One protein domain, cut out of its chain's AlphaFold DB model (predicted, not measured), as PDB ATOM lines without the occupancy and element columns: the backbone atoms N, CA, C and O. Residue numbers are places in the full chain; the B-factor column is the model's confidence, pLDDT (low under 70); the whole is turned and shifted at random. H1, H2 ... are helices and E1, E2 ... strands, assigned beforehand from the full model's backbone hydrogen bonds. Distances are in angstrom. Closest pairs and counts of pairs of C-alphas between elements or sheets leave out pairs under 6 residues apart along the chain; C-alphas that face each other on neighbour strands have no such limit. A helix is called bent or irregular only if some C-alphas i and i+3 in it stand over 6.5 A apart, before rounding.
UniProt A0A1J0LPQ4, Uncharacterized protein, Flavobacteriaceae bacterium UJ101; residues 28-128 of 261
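What this domain is: This is residues 28 to 128 of the 261 residues of an uncharacterized protein of Flavobacteriaceae bacterium UJ101 (UniProt A0A1J0LPQ4). A long, bent hairpin, E1 and E2, runs through the core of an elongated domain, with helix H2 packed along one face of it. The second hairpin, E3 and E4, continues the sheet beyond E2 towards one end of the long axis, and H1 packs on residues 104 to 108 of H2. The printed part has 101 residues, with named elements in the order E1, E2, H1, E3, E4, H2. The sheet runs E1, E2, E3, E4, mixed, strongly twisted and curled like part of a barrel; the class is mixed, helices and strands. The whole is compact, with a radius of gyration of the C-alphas of 14.0 A and spans of 43 by 24 by 23 A.

Where its parts are: E1, residues 28 to 37, begins at C-alpha 28 (-13.860, 11.344, 11.336), is 24.7 A long and bends by 68 degrees at residue 32. E2, residues 40 to 49, is 26.6 A long and bends by 55 degrees at residue 43. H1 spans residues 62 to 70, 12.4 A. E3 spans residues 83 to 86, 10.1 A. E4, residues 90 to 99, is 20.5 A long and bends by 91 degrees at residue 96. H2, residues 104 to 118, is 21.2 A long and ends at C-alpha 118 (-13.509, 15.775, 5.686).

How they stand to each other: E1 and E2 form an antiparallel hairpin, with N 31 and O 46 at 2.8 A and N 44 and O 33 at 2.9 A. E2 and E3 are parallel, with N 43 and O 85 at 2.8 A; E2, H1 and E3 make a strand-helix-strand unit, two parallel neighbour strands with a helix between them in the chain. E3 and E4 form the other antiparallel hairpin, with N 86 and O 90 at 2.8 A. Residues 74 to 75 pair antiparallel with residues 34 to 35 of E1. H2 is on the sheet, in two layers, a helix on one face of a sheet, at a height of 9.9 A over the sheet. It lies over E1 and E2, along the strands at 15 degrees to E2 on the local plane; the closest C-alphas of E2 and H2 are those of Ile 48 and Leu 115, 6.5 A apart. H1 is not on the sheet. It touches H2, and H2 touches it with residues 104 to 108 alone, at a shallow tilt of 29 degrees, opposite ways; the closest C-alphas of the two helices, those of Leu 69 and His 104, are 5.9 A apart. In H1 and H2 every O i to N i+4 pair is within hydrogen-bond range.

The domain as a whole: The two C-alphas farthest apart, those of Gln 95 and Asn 124, are 43.8 A apart. The printed part has no cut. The links from E2 to H1 and from H1 to E3 are long, 12 residues each. The mean pLDDT of the printed part is 94.1, and no printed residue is under 70.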
ATOM      1  N   GLY A  28     -15.230  11.043  10.968       90.62
ATOM      2  CA  GLY A  28     -13.860  11.344  11.336       90.62
ATOM      3  C   GLY A  28     -12.862  10.386  10.710       90.62
ATOM      4  O   GLY A  28     -13.232   9.395  10.082       90.62
ATOM      5  N   VAL A  29     -11.588  10.710  10.888       90.88
ATOM      6  CA  VAL A  29     -10.452   9.850  10.562       90.88
ATOM      7  C   VAL A  29      -9.615   9.651  11.817       90.88
ATOM      8  O   VAL A  29      -9.475  10.573  12.618       90.88
ATOM      9  N   SER A  30      -9.071   8.449  11.978       91.12
ATOM     10  CA  SER A  30      -8.140   8.104  13.050       91.12
ATOM     11  C   SER A  30      -6.712   8.057  12.512       91.12
ATOM     12  O   SER A  30      -6.471   7.590  11.394       91.12
ATOM     13  N   PHE A  31      -5.772   8.564  13.300       88.75
ATOM     14  CA  PHE A  31      -4.358   8.630  12.973       88.75
ATOM     15  C   PHE A  31      -3.510   8.302  14.212       88.75
ATOM     16  O   PHE A  31      -3.787   8.843  15.277       88.75
ATOM     17  N   PRO A  32      -2.456   7.476  14.119       94.88
ATOM     18  CA  PRO A  32      -1.647   7.143  15.290       94.88
ATOM     19  C   PRO A  32      -0.940   8.357  15.910       94.88
ATOM     20  O   PRO A  32      -0.459   9.244  15.206       94.88
ATOM     21  N   SER A  33      -0.823   8.388  17.234       97.06
ATOM     22  CA  SER A  33      -0.121   9.432  17.987       97.06
ATOM     23  C   SER A  33       0.329   8.903  19.355       97.06
ATOM     24  O   SER A  33       0.121   7.740  19.698       97.06
ATOM     25  N   PHE A  34       0.961   9.761  20.150       97.50
ATOM     26  CA  PHE A  34       1.329   9.470  21.527       97.50
ATOM     27  C   PHE A  34       0.812  10.579  22.429       97.50
ATOM     28  O   PHE A  34       0.924  11.752  22.090       97.50
ATOM     29  N   ILE A  35       0.303  10.240  23.603       96.50
ATOM     30  CA  ILE A  35       0.125  11.217  24.680       96.50
ATOM     31  C   ILE A  35       1.236  11.039  25.699       96.50
ATOM     32  O   ILE A  35       1.653   9.914  25.963       96.50
ATOM     33  N   LYS A  36       1.701  12.137  26.285       94.75
ATOM     34  CA  LYS A  36       2.617  12.097  27.418       94.75
ATOM     35  C   LYS A  36       1.834  12.411  28.686       94.75
ATOM     36  O   LYS A  36       1.336  13.521  28.852       94.75
ATOM     37  N   LYS A  37       1.698  11.414  29.560       88.75
ATOM     38  CA  LYS A  37       1.153  11.582  30.910       88.75
ATOM     39  C   LYS A  37       2.312  11.444  31.883       88.75
ATOM     40  O   LYS A  37       2.902  10.372  31.966       88.75
ATOM     41  N   GLU A  38       2.633  12.531  32.580       85.88
ATOM     42  CA  GLU A  38       3.810  12.599  33.455       85.88
ATOM     43  C   GLU A  38       5.077  12.195  32.673       85.88
ATOM     44  O   GLU A  38       5.377  12.800  31.641       85.88
ATOM     45  N   ASP A  39       5.774  11.145  33.106       84.62
ATOM     46  CA  ASP A  39       6.992  10.631  32.474       84.62
ATOM     47  C   ASP A  39       6.744   9.401  31.579       84.62
ATOM     48  O   ASP A  39       7.673   8.671  31.243       84.62
ATOM     49  N   GLN A  40       5.494   9.146  31.175       92.00
ATOM     50  CA  GLN A  40       5.137   8.003  30.336       92.00
ATOM     51  C   GLN A  40       4.488   8.436  29.019       92.00
ATOM     52  O   GLN A  40       3.478   9.145  28.995       92.00
ATOM     53  N   TYR A  41       5.033   7.936  27.908       97.31
ATOM     54  CA  TYR A  41       4.367   7.995  26.612       97.31
ATOM     55  C   TYR A  41       3.359   6.851  26.492       97.31
ATOM     56  O   TYR A  41       3.648   5.704  26.827       97.31
ATOM     57  N   ILE A  42       2.172   7.150  25.981       97.06
ATOM     58  CA  ILE A  42       1.119   6.167  25.732       97.06
ATOM     59  C   ILE A  42       0.714   6.295  24.272       97.06
ATOM     60  O   ILE A  42       0.326   7.375  23.822       97.06
ATOM     61  N   PHE A  43       0.816   5.197  23.534       97.06
ATOM     62  CA  PHE A  43       0.299   5.092  22.181       97.06
ATOM     63  C   PHE A  43      -1.217   5.292  22.194       97.06
ATOM     64  O   PHE A  43      -1.931   4.674  22.986       97.06
ATOM     65  N   THR A  44      -1.712   6.151  21.313       94.69
ATOM     66  CA  THR A  44      -3.139   6.427  21.182       94.69
ATOM     67  C   THR A  44      -3.494   6.699  19.735       94.69
ATOM     68  O   THR A  44      -2.675   7.174  18.950       94.69
ATOM     69  N   ASP A  45      -4.759   6.497  19.413       92.25
ATOM     70  CA  ASP A  45      -5.341   7.066  18.214       92.25
ATOM     71  C   ASP A  45      -5.684   8.541  18.455       92.25
ATOM     72  O   ASP A  45      -6.296   8.904  19.464       92.25
ATOM     73  N   PHE A  46      -5.245   9.387  17.531       94.88
ATOM     74  CA  PHE A  46      -5.623  10.783  17.396       94.88
ATOM     75  C   PHE A  46      -6.702  10.891  16.323       94.88
ATOM     76  O   PHE A  46      -6.462  10.597  15.150       94.88
ATOM     77  N   GLU A  47      -7.898  11.305  16.720       94.62
ATOM     78  CA  GLU A  47      -9.045  11.359  15.815       94.62
ATOM     79  C   GLU A  47      -9.378  12.795  15.439       94.62
ATOM     80  O   GLU A  47      -9.283  13.716  16.252       94.62
ATOM     81  N   ILE A  48      -9.792  12.972  14.189       94.94
ATOM     82  CA  ILE A  48     -10.138  14.258  13.594       94.94
ATOM     83  C   ILE A  48     -11.551  14.140  13.042       94.94
ATOM     84  O   ILE A  48     -11.797  13.290  12.186       94.94
ATOM     85  N   PHE A  49     -12.460  15.003  13.487       94.19
ATOM     86  CA  PHE A  49     -13.863  14.993  13.078       94.19
ATOM     87  C   PHE A  49     -14.183  16.130  12.097       94.19
ATOM     88  O   PHE A  49     -13.542  17.181  12.095       94.19
ATOM     89  N   GLU A  50     -15.181  15.929  11.228       93.94
ATOM     90  CA  GLU A  50     -15.545  16.882  10.163       93.94
ATOM     91  C   GLU A  50     -16.052  18.243  10.683       93.94
ATOM     92  O   GLU A  50     -16.090  19.228   9.942       93.94
ATOM     93  N   ASP A  51     -16.425  18.318  11.955       92.88
ATOM     94  CA  ASP A  51     -16.859  19.525  12.657       92.88
ATOM     95  C   ASP A  51     -15.713  20.228  13.410       92.88
ATOM     96  O   ASP A  51     -15.949  21.146  14.190       92.88
ATOM     97  N   GLY A  52     -14.458  19.847  13.156       93.19
ATOM     98  CA  GLY A  52     -13.287  20.526  13.713       93.19
ATOM     99  C   GLY A  52     -12.975  20.181  15.165       93.19
ATOM    100  O   GLY A  52     -12.095  20.818  15.742       93.19
ATOM    101  N   ILE A  53     -13.663  19.187  15.729       93.94
ATOM    102  CA  ILE A  53     -13.298  18.568  16.998       93.94
ATOM    103  C   ILE A  53     -12.185  17.541  16.754       93.94
ATOM    104  O   ILE A  53     -12.148  16.856  15.728       93.94
ATOM    105  N   PHE A  54     -11.290  17.410  17.726       94.62
ATOM    106  CA  PHE A  54     -10.258  16.385  17.765       94.62
ATOM    107  C   PHE A  54     -10.360  15.576  19.050       94.62
ATOM    108  O   PHE A  54     -10.779  16.100  20.081       94.62
ATOM    109  N   TYR A  55      -9.938  14.316  19.005       93.06
ATOM    110  CA  TYR A  55      -9.836  13.474  20.190       93.06
ATOM    111  C   TYR A  55      -8.403  12.973  20.380       93.06
ATOM    112  O   TYR A  55      -7.854  12.287  19.522       93.06
ATOM    113  N   CYS A  56      -7.812  13.306  21.526       90.44
ATOM    114  CA  CYS A  56      -6.476  12.877  21.946       90.44
ATOM    115  C   CYS A  56      -6.475  12.520  23.442       90.44
ATOM    116  O   CYS A  56      -5.890  13.229  24.265       90.44
ATOM    117  N   ASN A  57      -7.203  11.456  23.806       87.62
ATOM    118  CA  ASN A  57      -7.570  11.074  25.185       87.62
ATOM    119  C   ASN A  57      -8.550  12.043  25.886       87.62
ATOM    120  O   ASN A  57      -9.094  11.712  26.936       87.62
ATOM    121  N   ASP A  58      -8.830  13.191  25.279       88.81
ATOM    122  CA  ASP A  58      -9.954  14.071  25.589       88.81
ATOM    123  C   ASP A  58     -10.353  14.834  24.317       88.81
ATOM    124  O   ASP A  58      -9.578  14.876  23.354       88.81
ATOM    125  N   PHE A  59     -11.552  15.410  24.299       91.69
ATOM    126  CA  PHE A  59     -11.990  16.245  23.188       91.69
ATOM    127  C   PHE A  59     -11.393  17.643  23.283       91.69
ATOM    128  O   PHE A  59     -11.398  18.265  24.348       91.69
ATOM    129  N   VAL A  60     -10.909  18.149  22.153       93.44
ATOM    130  CA  VAL A  60     -10.334  19.489  22.015       93.44
ATOM    131  C   VAL A  60     -10.766  20.120  20.695       93.44
ATOM    132  O   VAL A  60     -11.050  19.421  19.721       93.44
ATOM    133  N   ASP A  61     -10.799  21.446  20.653       93.69
ATOM    134  CA  ASP A  61     -10.937  22.221  19.424       93.69
ATOM    135  C   ASP A  61      -9.552  22.593  18.853       93.69
ATOM    136  O   ASP A  61      -8.509  22.135  19.326       93.69
ATOM    137  N   GLN A  62      -9.515  23.404  17.792       93.69
ATOM    138  CA  GLN A  62      -8.251  23.783  17.146       93.69
ATOM    139  C   GLN A  62      -7.290  24.578  18.055       93.69
ATOM    140  O   GLN A  62      -6.098  24.248  18.039       93.69
ATOM    141  N   PRO A  63      -7.730  25.622  18.796       93.69
ATOM    142  CA  PRO A  63      -6.880  26.309  19.768       93.69
ATOM    143  C   PRO A  63      -6.280  25.359  20.804       93.69
ATOM    144  O   PRO A  63      -5.057  25.302  20.927       93.69
ATOM    145  N   LEU A  64      -7.112  24.545  21.460       94.75
ATOM    146  CA  LEU A  64      -6.646  23.617  22.486       94.75
ATOM    147  C   LEU A  64      -5.720  22.545  21.905       94.75
ATOM    148  O   LEU A  64      -4.708  22.220  22.516       94.75
ATOM    149  N   LEU A  65      -5.990  22.021  20.704       95.69
ATOM    150  CA  LEU A  65      -5.082  21.081  20.033       95.69
ATOM    151  C   LEU A  65      -3.683  21.678  19.852       95.69
ATOM    152  O   LEU A  65      -2.679  20.992  20.053       95.69
ATOM    153  N   LYS A  66      -3.614  22.947  19.441       95.19
ATOM    154  CA  LYS A  66      -2.342  23.639  19.253       95.19
ATOM    155  C   LYS A  66      -1.579  23.726  20.577       95.19
ATOM    156  O   LYS A  66      -0.399  23.388  20.595       95.19
ATOM    157  N   GLU A  67      -2.258  24.093  21.658       94.75
ATOM    158  CA  GLU A  67      -1.678  24.124  23.006       94.75
ATOM    159  C   GLU A  67      -1.181  22.736  23.430       94.75
ATOM    160  O   GLU A  67      -0.018  22.594  23.796       94.75
ATOM    161  N   ARG A  68      -1.987  21.675  23.258       95.12
ATOM    162  CA  ARG A  68      -1.581  20.295  23.596       95.12
ATOM    163  C   ARG A  68      -0.320  19.841  22.868       95.12
ATOM    164  O   ARG A  68       0.454  19.062  23.420       95.12
ATOM    165  N   LEU A  69      -0.130  20.280  21.629       95.81
ATOM    166  CA  LEU A  69       1.069  19.975  20.853       95.81
ATOM    167  C   LEU A  69       2.278  20.819  21.294       95.81
ATOM    168  O   LEU A  69       3.397  20.311  21.317       95.81
ATOM    169  N   GLU A  70       2.071  22.094  21.630       94.44
ATOM    170  CA  GLU A  70       3.123  22.997  22.126       94.44
ATOM    171  C   GLU A  70       3.622  22.580  23.520       94.44
ATOM    172  O   GLU A  70       4.825  22.602  23.772       94.44
ATOM    173  N   GLU A  71       2.721  22.118  24.386       93.94
ATOM    174  CA  GLU A  71       3.011  21.605  25.732       93.94
ATOM    175  C   GLU A  71       3.560  20.171  25.739       93.94
ATOM    176  O   GLU A  71       3.852  19.623  26.801       93.94
ATOM    177  N   GLN A  72       3.685  19.539  24.568       93.56
ATOM    178  CA  GLN A  72       4.065  18.130  24.435       93.56
ATOM    179  C   GLN A  72       3.147  17.176  25.216       93.56
ATOM    180  O   GLN A  72       3.573  16.098  25.631       93.56
ATOM    181  N   TRP A  73       1.875  17.535  25.404       94.69
ATOM    182  CA  TRP A  73       0.857  16.593  25.866       94.69
ATOM    183  C   TRP A  73       0.532  15.593  24.757       94.69
ATOM    184  O   TRP A  73       0.554  14.386  24.982       94.69
ATOM    185  N   LEU A  74       0.267  16.095  23.546       96.25
ATOM    186  CA  LEU A  74       0.123  15.295  22.333       96.25
ATOM    187  C   LEU A  74       1.454  15.293  21.578       96.25
ATOM    188  O   LEU A  74       2.049  16.340  21.339       96.25
ATOM    189  N   ASN A  75       1.911  14.113  21.187       96.62
ATOM    190  CA  ASN A  75       3.221  13.881  20.606       96.62
ATOM    191  C   ASN A  75       3.116  13.041  19.336       96.62
ATOM    192  O   ASN A  75       2.247  12.189  19.157       96.62
ATOM    193  N   TYR A  76       4.066  13.276  18.448       95.25
ATOM    194  CA  TYR A  76       4.196  12.623  17.145       95.25
ATOM    195  C   TYR A  76       5.488  11.804  17.041       95.25
ATOM    196  O   TYR A  76       5.818  11.293  15.976       95.25
ATOM    197  N   GLN A  77       6.231  11.726  18.143       95.88
ATOM    198  CA  GLN A  77       7.492  11.019  18.273       95.88
ATOM    199  C   GLN A  77       7.707  10.620  19.731       95.88
ATOM    200  O   GLN A  77       7.236  11.306  20.642       95.88
ATOM    201  N   VAL A  78       8.468   9.549  19.930       96.56
ATOM    202  CA  VAL A  78       9.029   9.160  21.226       96.56
ATOM    203  C   VAL A  78      10.554   9.220  21.083       96.56
ATOM    204  O   VAL A  78      11.073   8.670  20.107       96.56
ATOM    205  N   PRO A  79      11.278   9.929  21.969       95.12
ATOM    206  CA  PRO A  79      12.737  10.002  21.896       95.12
ATOM    207  C   PRO A  79      13.410   8.631  22.037       95.12
ATOM    208  O   PRO A  79      12.882   7.727  22.681       95.12
ATOM    209  N   GLU A  80      14.607   8.488  21.475       96.00
ATOM    210  CA  GLU A  80      15.453   7.317  21.728       96.00
ATOM    211  C   GLU A  80      15.760   7.172  23.222       96.00
ATOM    212  O   GLU A  80      15.954   8.157  23.938       96.00
ATOM    213  N   GLY A  81      15.782   5.932  23.704       94.50
ATOM    214  CA  GLY A  81      15.961   5.611  25.116       94.50
ATOM    215  C   GLY A  81      14.702   5.778  25.967       94.50
ATOM    216  O   GLY A  81      14.664   5.223  27.064       94.50
ATOM    217  N   GLU A  82      13.661   6.461  25.488       95.94
ATOM    218  CA  GLU A  82      12.377   6.573  26.187       95.94
ATOM    219  C   GLU A  82      11.504   5.332  25.987       95.94
ATOM    220  O   GLU A  82      11.698   4.532  25.065       95.94
ATOM    221  N   ARG A  83      10.521   5.170  26.877       95.31
ATOM    222  CA  ARG A  83       9.551   4.072  26.837       95.31
ATOM    223  C   ARG A  83       8.160   4.587  26.491       95.31
ATOM    224  O   ARG A  83       7.734   5.623  27.000       95.31
ATOM    225  N   PHE A  84       7.424   3.820  25.694       97.12
ATOM    226  CA  PHE A  84       5.993   4.027  25.508       97.12
ATOM    227  C   PHE A  84       5.187   2.751  25.754       97.12
ATOM    228  O   PHE A  84       5.692   1.636  25.617       97.12
ATOM    229  N   VAL A  85       3.930   2.929  26.149       97.06
ATOM    230  CA  VAL A  85       2.972   1.849  26.395       97.06
ATOM    231  C   VAL A  85       1.984   1.777  25.243       97.06
ATOM    232  O   VAL A  85       1.448   2.793  24.810       97.06
ATOM    233  N   ILE A  86       1.720   0.566  24.771       96.62
ATOM    234  CA  ILE A  86       0.644   0.245  23.844       96.62
ATOM    235  C   ILE A  86      -0.417  -0.490  24.650       96.62
ATOM    236  O   ILE A  86      -0.185  -1.614  25.105       96.62
ATOM    237  N   ASN A  87      -1.572   0.151  24.833       92.06
ATOM    238  CA  ASN A  87      -2.669  -0.438  25.593       92.06
ATOM    239  C   ASN A  87      -3.011  -1.831  25.056       92.06
ATOM    240  O   ASN A  87      -3.044  -2.060  23.841       92.06
ATOM    241  N   ASP A  88      -3.202  -2.745  26.004       90.94
ATOM    242  CA  ASP A  88      -3.501  -4.160  25.804       90.94
ATOM    243  C   ASP A  88      -2.398  -4.978  25.109       90.94
ATOM    244  O   ASP A  88      -2.540  -6.189  24.974       90.94
ATOM    245  N   LEU A  89      -1.272  -4.386  24.697       96.06
ATOM    246  CA  LEU A  89      -0.188  -5.107  24.019       96.06
ATOM    247  C   LEU A  89       1.094  -5.178  24.854       96.06
ATOM    248  O   LEU A  89       1.654  -6.263  25.007       96.06
ATOM    249  N   GLY A  90       1.542  -4.058  25.423       95.31
ATOM    250  CA  GLY A  90       2.769  -4.047  26.216       95.31
ATOM    251  C   GLY A  90       3.471  -2.698  26.299       95.31
ATOM    252  O   GLY A  90       2.905  -1.660  25.964       95.31
ATOM    253  N   SER A  91       4.726  -2.712  26.747       95.44
ATOM    254  CA  SER A  91       5.596  -1.535  26.791       95.44
ATOM    255  C   SER A  91       6.900  -1.759  26.029       95.44
ATOM    256  O   SER A  91       7.420  -2.875  25.973       95.44
ATOM    257  N   ILE A  92       7.401  -0.690  25.406       94.81
ATOM    258  CA  ILE A  92       8.567  -0.714  24.516       94.81
ATOM    259  C   ILE A  92       9.505   0.426  24.865       94.81
ATOM    260  O   ILE A  92       9.073   1.579  24.877       94.81
ATOM    261  N   ARG A  93      10.793   0.126  25.063       94.69
ATOM    262  CA  ARG A  93      11.855   1.141  25.016       94.69
ATOM    263  C   ARG A  93      12.398   1.292  23.595       94.69
ATOM    264  O   ARG A  93      12.809   0.303  22.990       94.69
ATOM    265  N   ILE A  94      12.417   2.528  23.098       95.25
ATOM    266  CA  ILE A  94      12.953   2.875  21.777       95.25
ATOM    267  C   ILE A  94      14.476   2.754  21.797       95.25
ATOM    268  O   ILE A  94      15.139   3.353  22.645       95.25
ATOM    269  N   GLN A  95      15.027   2.014  20.839       94.56
ATOM    270  CA  GLN A  95      16.464   1.978  20.580       94.56
ATOM    271  C   GLN A  95      16.868   3.021  19.540       94.56
ATOM    272  O   GLN A  95      17.778   3.802  19.782       94.56
ATOM    273  N   ASP A  96      16.184   2.998  18.401       95.88
ATOM    274  CA  ASP A  96      16.400   3.860  17.244       95.88
ATOM    275  C   ASP A  96      15.039   4.145  16.604       95.88
ATOM    276  O   ASP A  96      14.153   3.282  16.633       95.88
ATOM    277  N   ALA A  97      14.845   5.347  16.057       96.38
ATOM    278  CA  ALA A  97      13.575   5.710  15.438       96.38
ATOM    279  C   ALA A  97      13.699   6.739  14.309       96.38
ATOM    280  O   ALA A  97      14.371   7.764  14.414       96.38
ATOM    281  N   GLU A  98      12.915   6.520  13.256       97.56
ATOM    282  CA  GLU A  98      12.732   7.447  12.149       97.56
ATOM    283  C   GLU A  98      11.284   7.940  12.114       97.56
ATOM    284  O   GLU A  98      10.393   7.336  11.513       97.56
ATOM    285  N   TRP A  99      11.045   9.078  12.767       97.62
ATOM    286  CA  TRP A  99       9.736   9.729  12.782       97.62
ATOM    287  C   TRP A  99       9.543  10.673  11.586       97.62
ATOM    288  O   TRP A  99      10.437  11.449  11.215       97.62
ATOM    289  N   ASN A 100       8.332  10.652  11.023       96.62
ATOM    290  CA  ASN A 100       7.930  11.429   9.846       96.62
ATOM    291  C   ASN A 100       7.827  12.934  10.123       96.62
ATOM    292  O   ASN A 100       7.966  13.750   9.208       96.62
ATOM    293  N   PHE A 101       7.563  13.320  11.373       95.50
ATOM    294  CA  PHE A 101       7.384  14.714  11.778       95.50
ATOM    295  C   PHE A 101       8.584  15.184  12.589       95.50
ATOM    296  O   PHE A 101       9.029  14.505  13.507       95.50
ATOM    297  N   LYS A 102       9.102  16.367  12.249       92.44
ATOM    298  CA  LYS A 102      10.223  16.995  12.967       92.44
ATOM    299  C   LYS A 102       9.760  18.009  14.011       92.44
ATOM    300  O   LYS A 102      10.460  18.240  14.989       92.44
ATOM    301  N   ASP A 103       8.587  18.605  13.812       94.56
ATOM    302  CA  ASP A 103       8.013  19.607  14.706       94.56
ATOM    303  C   ASP A 103       6.483  19.473  14.823       94.56
ATOM    304  O   ASP A 103       5.810  18.853  13.989       94.56
ATOM    305  N   HIS A 104       5.920  20.099  15.861       94.56
ATOM    306  CA  HIS A 104       4.475  20.126  16.086       94.56
ATOM    307  C   HIS A 104       3.712  20.846  14.967       94.56
ATOM    308  O   HIS A 104       2.537  20.559  14.736       94.56
ATOM    309  N   LYS A 105       4.354  21.771  14.237       95.62
ATOM    310  CA  LYS A 105       3.716  22.522  13.145       95.62
ATOM    311  C   LYS A 105       3.403  21.607  11.968       95.62
ATOM    312  O   LYS A 105       2.334  21.736  11.370       95.62
ATOM    313  N   GLY A 106       4.301  20.679  11.646       95.12
ATOM    314  CA  GLY A 106       4.105  19.651  10.630       95.12
ATOM    315  C   GLY A 106       2.942  18.726  10.978       95.12
ATOM    316  O   GLY A 106       2.063  18.511  10.141       95.12
ATOM    317  N   PHE A 107       2.887  18.259  12.227       95.69
ATOM    318  CA  PHE A 107       1.794  17.412  12.708       95.69
ATOM    319  C   PHE A 107       0.444  18.149  12.710       95.69
ATOM    320  O   PHE A 107      -0.543  17.662  12.161       95.69
ATOM    321  N   PHE A 108       0.408  19.388  13.207       96.38
ATOM    322  CA  PHE A 108      -0.794  20.226  13.170       96.38
ATOM    323  C   PHE A 108      -1.261  20.515  11.734       96.38
ATOM    324  O   PHE A 108      -2.456  20.506  11.434       96.38
ATOM    325  N   LYS A 109      -0.325  20.730  10.799       96.06
ATOM    326  CA  LYS A 109      -0.642  20.914   9.376       96.06
ATOM    327  C   LYS A 109      -1.289  19.668   8.771       96.06
ATOM    328  O   LYS A 109      -2.211  19.817   7.968       96.06
ATOM    329  N   LEU A 110      -0.841  18.470   9.148       94.44
ATOM    330  CA  LEU A 110      -1.492  17.223   8.741       94.44
ATOM    331  C   LEU A 110      -2.923  17.150   9.281       94.44
ATOM    332  O   LEU A 110      -3.841  16.889   8.507       94.44
ATOM    333  N   ALA A 111      -3.125  17.452  10.567       95.25
ATOM    334  CA  ALA A 111      -4.456  17.447  11.170       95.25
ATOM    335  C   ALA A 111      -5.422  18.375  10.412       95.25
ATOM    336  O   ALA A 111      -6.528  17.989  10.032       95.25
ATOM    337  N   LYS A 112      -4.957  19.585  10.072       95.69
ATOM    338  CA  LYS A 112      -5.719  20.535   9.252       95.69
ATOM    339  C   LYS A 112      -5.980  20.049   7.828       95.69
ATOM    340  O   LYS A 112      -7.017  20.392   7.263       95.69
ATOM    341  N   LYS A 113      -5.051  19.294   7.232       95.88
ATOM    342  CA  LYS A 113      -5.239  18.697   5.904       95.88
ATOM    343  C   LYS A 113      -6.402  17.704   5.935       95.88
ATOM    344  O   LYS A 113      -7.320  17.856   5.138       95.88
ATOM    345  N   TYR A 114      -6.413  16.775   6.890       95.25
ATOM    346  CA  TYR A 114      -7.510  15.817   7.039       95.25
ATOM    347  C   TYR A 114      -8.842  16.491   7.372       95.25
ATOM    348  O   TYR A 114      -9.855  16.168   6.760       95.25
ATOM    349  N   LEU A 115      -8.846  17.499   8.251       95.56
ATOM    350  CA  LEU A 115     -10.053  18.289   8.511       95.56
ATOM    351  C   LEU A 115     -10.596  18.933   7.224       95.56
ATOM    352  O   LEU A 115     -11.803  18.954   6.999       95.56
ATOM    353  N   LYS A 116      -9.717  19.443   6.354       96.19
ATOM    354  CA  LYS A 116     -10.117  20.025   5.068       96.19
ATOM    355  C   LYS A 116     -10.638  18.978   4.083       96.19
ATOM    356  O   LYS A 116     -11.522  19.302   3.300       96.19
ATOM    357  N   GLU A 117     -10.109  17.760   4.103       95.62
ATOM    358  CA  GLU A 117     -10.616  16.649   3.288       95.62
ATOM    359  C   GLU A 117     -12.009  16.203   3.759       95.62
ATOM    360  O   GLU A 117     -12.907  16.035   2.936       95.62
ATOM    361  N   LEU A 118     -12.217  16.106   5.076       93.31
ATOM    362  CA  LEU A 118     -13.509  15.775   5.686       93.31
ATOM    363  C   LEU A 118     -14.553  16.889   5.502       93.31
ATOM    364  O   LEU A 118     -15.719  16.619   5.213       93.31
ATOM    365  N   ASN A 119     -14.137  18.150   5.635       94.06
ATOM    366  CA  ASN A 119     -14.980  19.333   5.488       94.06
ATOM    367  C   ASN A 119     -14.306  20.378   4.578       94.06
ATOM    368  O   ASN A 119     -13.729  21.365   5.056       94.06
ATOM    369  N   PRO A 120     -14.436  20.234   3.244       95.38
ATOM    370  CA  PRO A 120     -13.829  21.151   2.279       95.38
ATOM    371  C   PRO A 120     -14.274  22.603   2.445       95.38
ATOM    372  O   PRO A 120     -13.540  23.522   2.083       95.38
ATOM    373  N   SER A 121     -15.455  22.840   3.018       94.69
ATOM    374  CA  SER A 121     -15.974  24.189   3.248       94.69
ATOM    375  C   SER A 121     -15.484  24.832   4.549       94.69
ATOM    376  O   SER A 121     -15.568  26.053   4.664       94.69
ATOM    377  N   LEU A 122     -14.956  24.039   5.493       91.94
ATOM    378  CA  LEU A 122     -14.614  24.453   6.861       91.94
ATOM    379  C   LEU A 122     -15.759  25.206   7.565       91.94
ATOM    380  O   LEU A 122     -15.534  26.182   8.276       91.94
ATOM    381  N   LYS A 123     -17.005  24.785   7.324       91.88
ATOM    382  CA  LYS A 123     -18.199  25.370   7.950       91.88
ATOM    383  C   LYS A 123     -18.638  24.552   9.155       91.88
ATOM    384  O   LYS A 123     -18.453  23.338   9.161       91.88
ATOM    385  N   ASN A 124     -19.312  25.215  10.097       89.44
ATOM    386  CA  ASN A 124     -19.857  24.610  11.316       89.44
ATOM    387  C   ASN A 124     -18.773  23.922  12.158       89.44
ATOM    388  O   ASN A 124     -18.962  22.791  12.595       89.44
ATOM    389  N   LEU A 125     -17.632  24.598  12.316       91.56
ATOM    390  CA  LEU A 125     -16.578  24.129  13.204       91.56
ATOM    391  C   LEU A 125     -16.950  24.462  14.649       91.56
ATOM    392  O   LEU A 125     -17.417  25.572  14.911       91.56
ATOM    393  N   TYR A 126     -16.742  23.515  15.555       89.38
ATOM    394  CA  TYR A 126     -16.889  23.756  16.983       89.38
ATOM    395  C   TYR A 126     -15.755  24.630  17.520       89.38
ATOM    396  O   TYR A 126     -14.624  24.601  17.031       89.38
ATOM    397  N   ASP A 127     -16.100  25.396  18.548       88.06
ATOM    398  CA  ASP A 127     -15.205  26.229  19.340       88.06
ATOM    399  C   ASP A 127     -15.582  26.000  20.804       88.06
ATOM    400  O   ASP A 127     -16.753  26.116  21.178       88.06
ATOM    401  N   PHE A 128     -14.609  25.576  21.601       86.50
ATOM    402  CA  PHE A 128     -14.783  25.297  23.022       86.50
ATOM    403  C   PHE A 128     -14.504  26.543  23.869       86.50
ATOM    404  O   PHE A 128     -14.572  26.485  25.092       86.50
TER     405      PHE A 128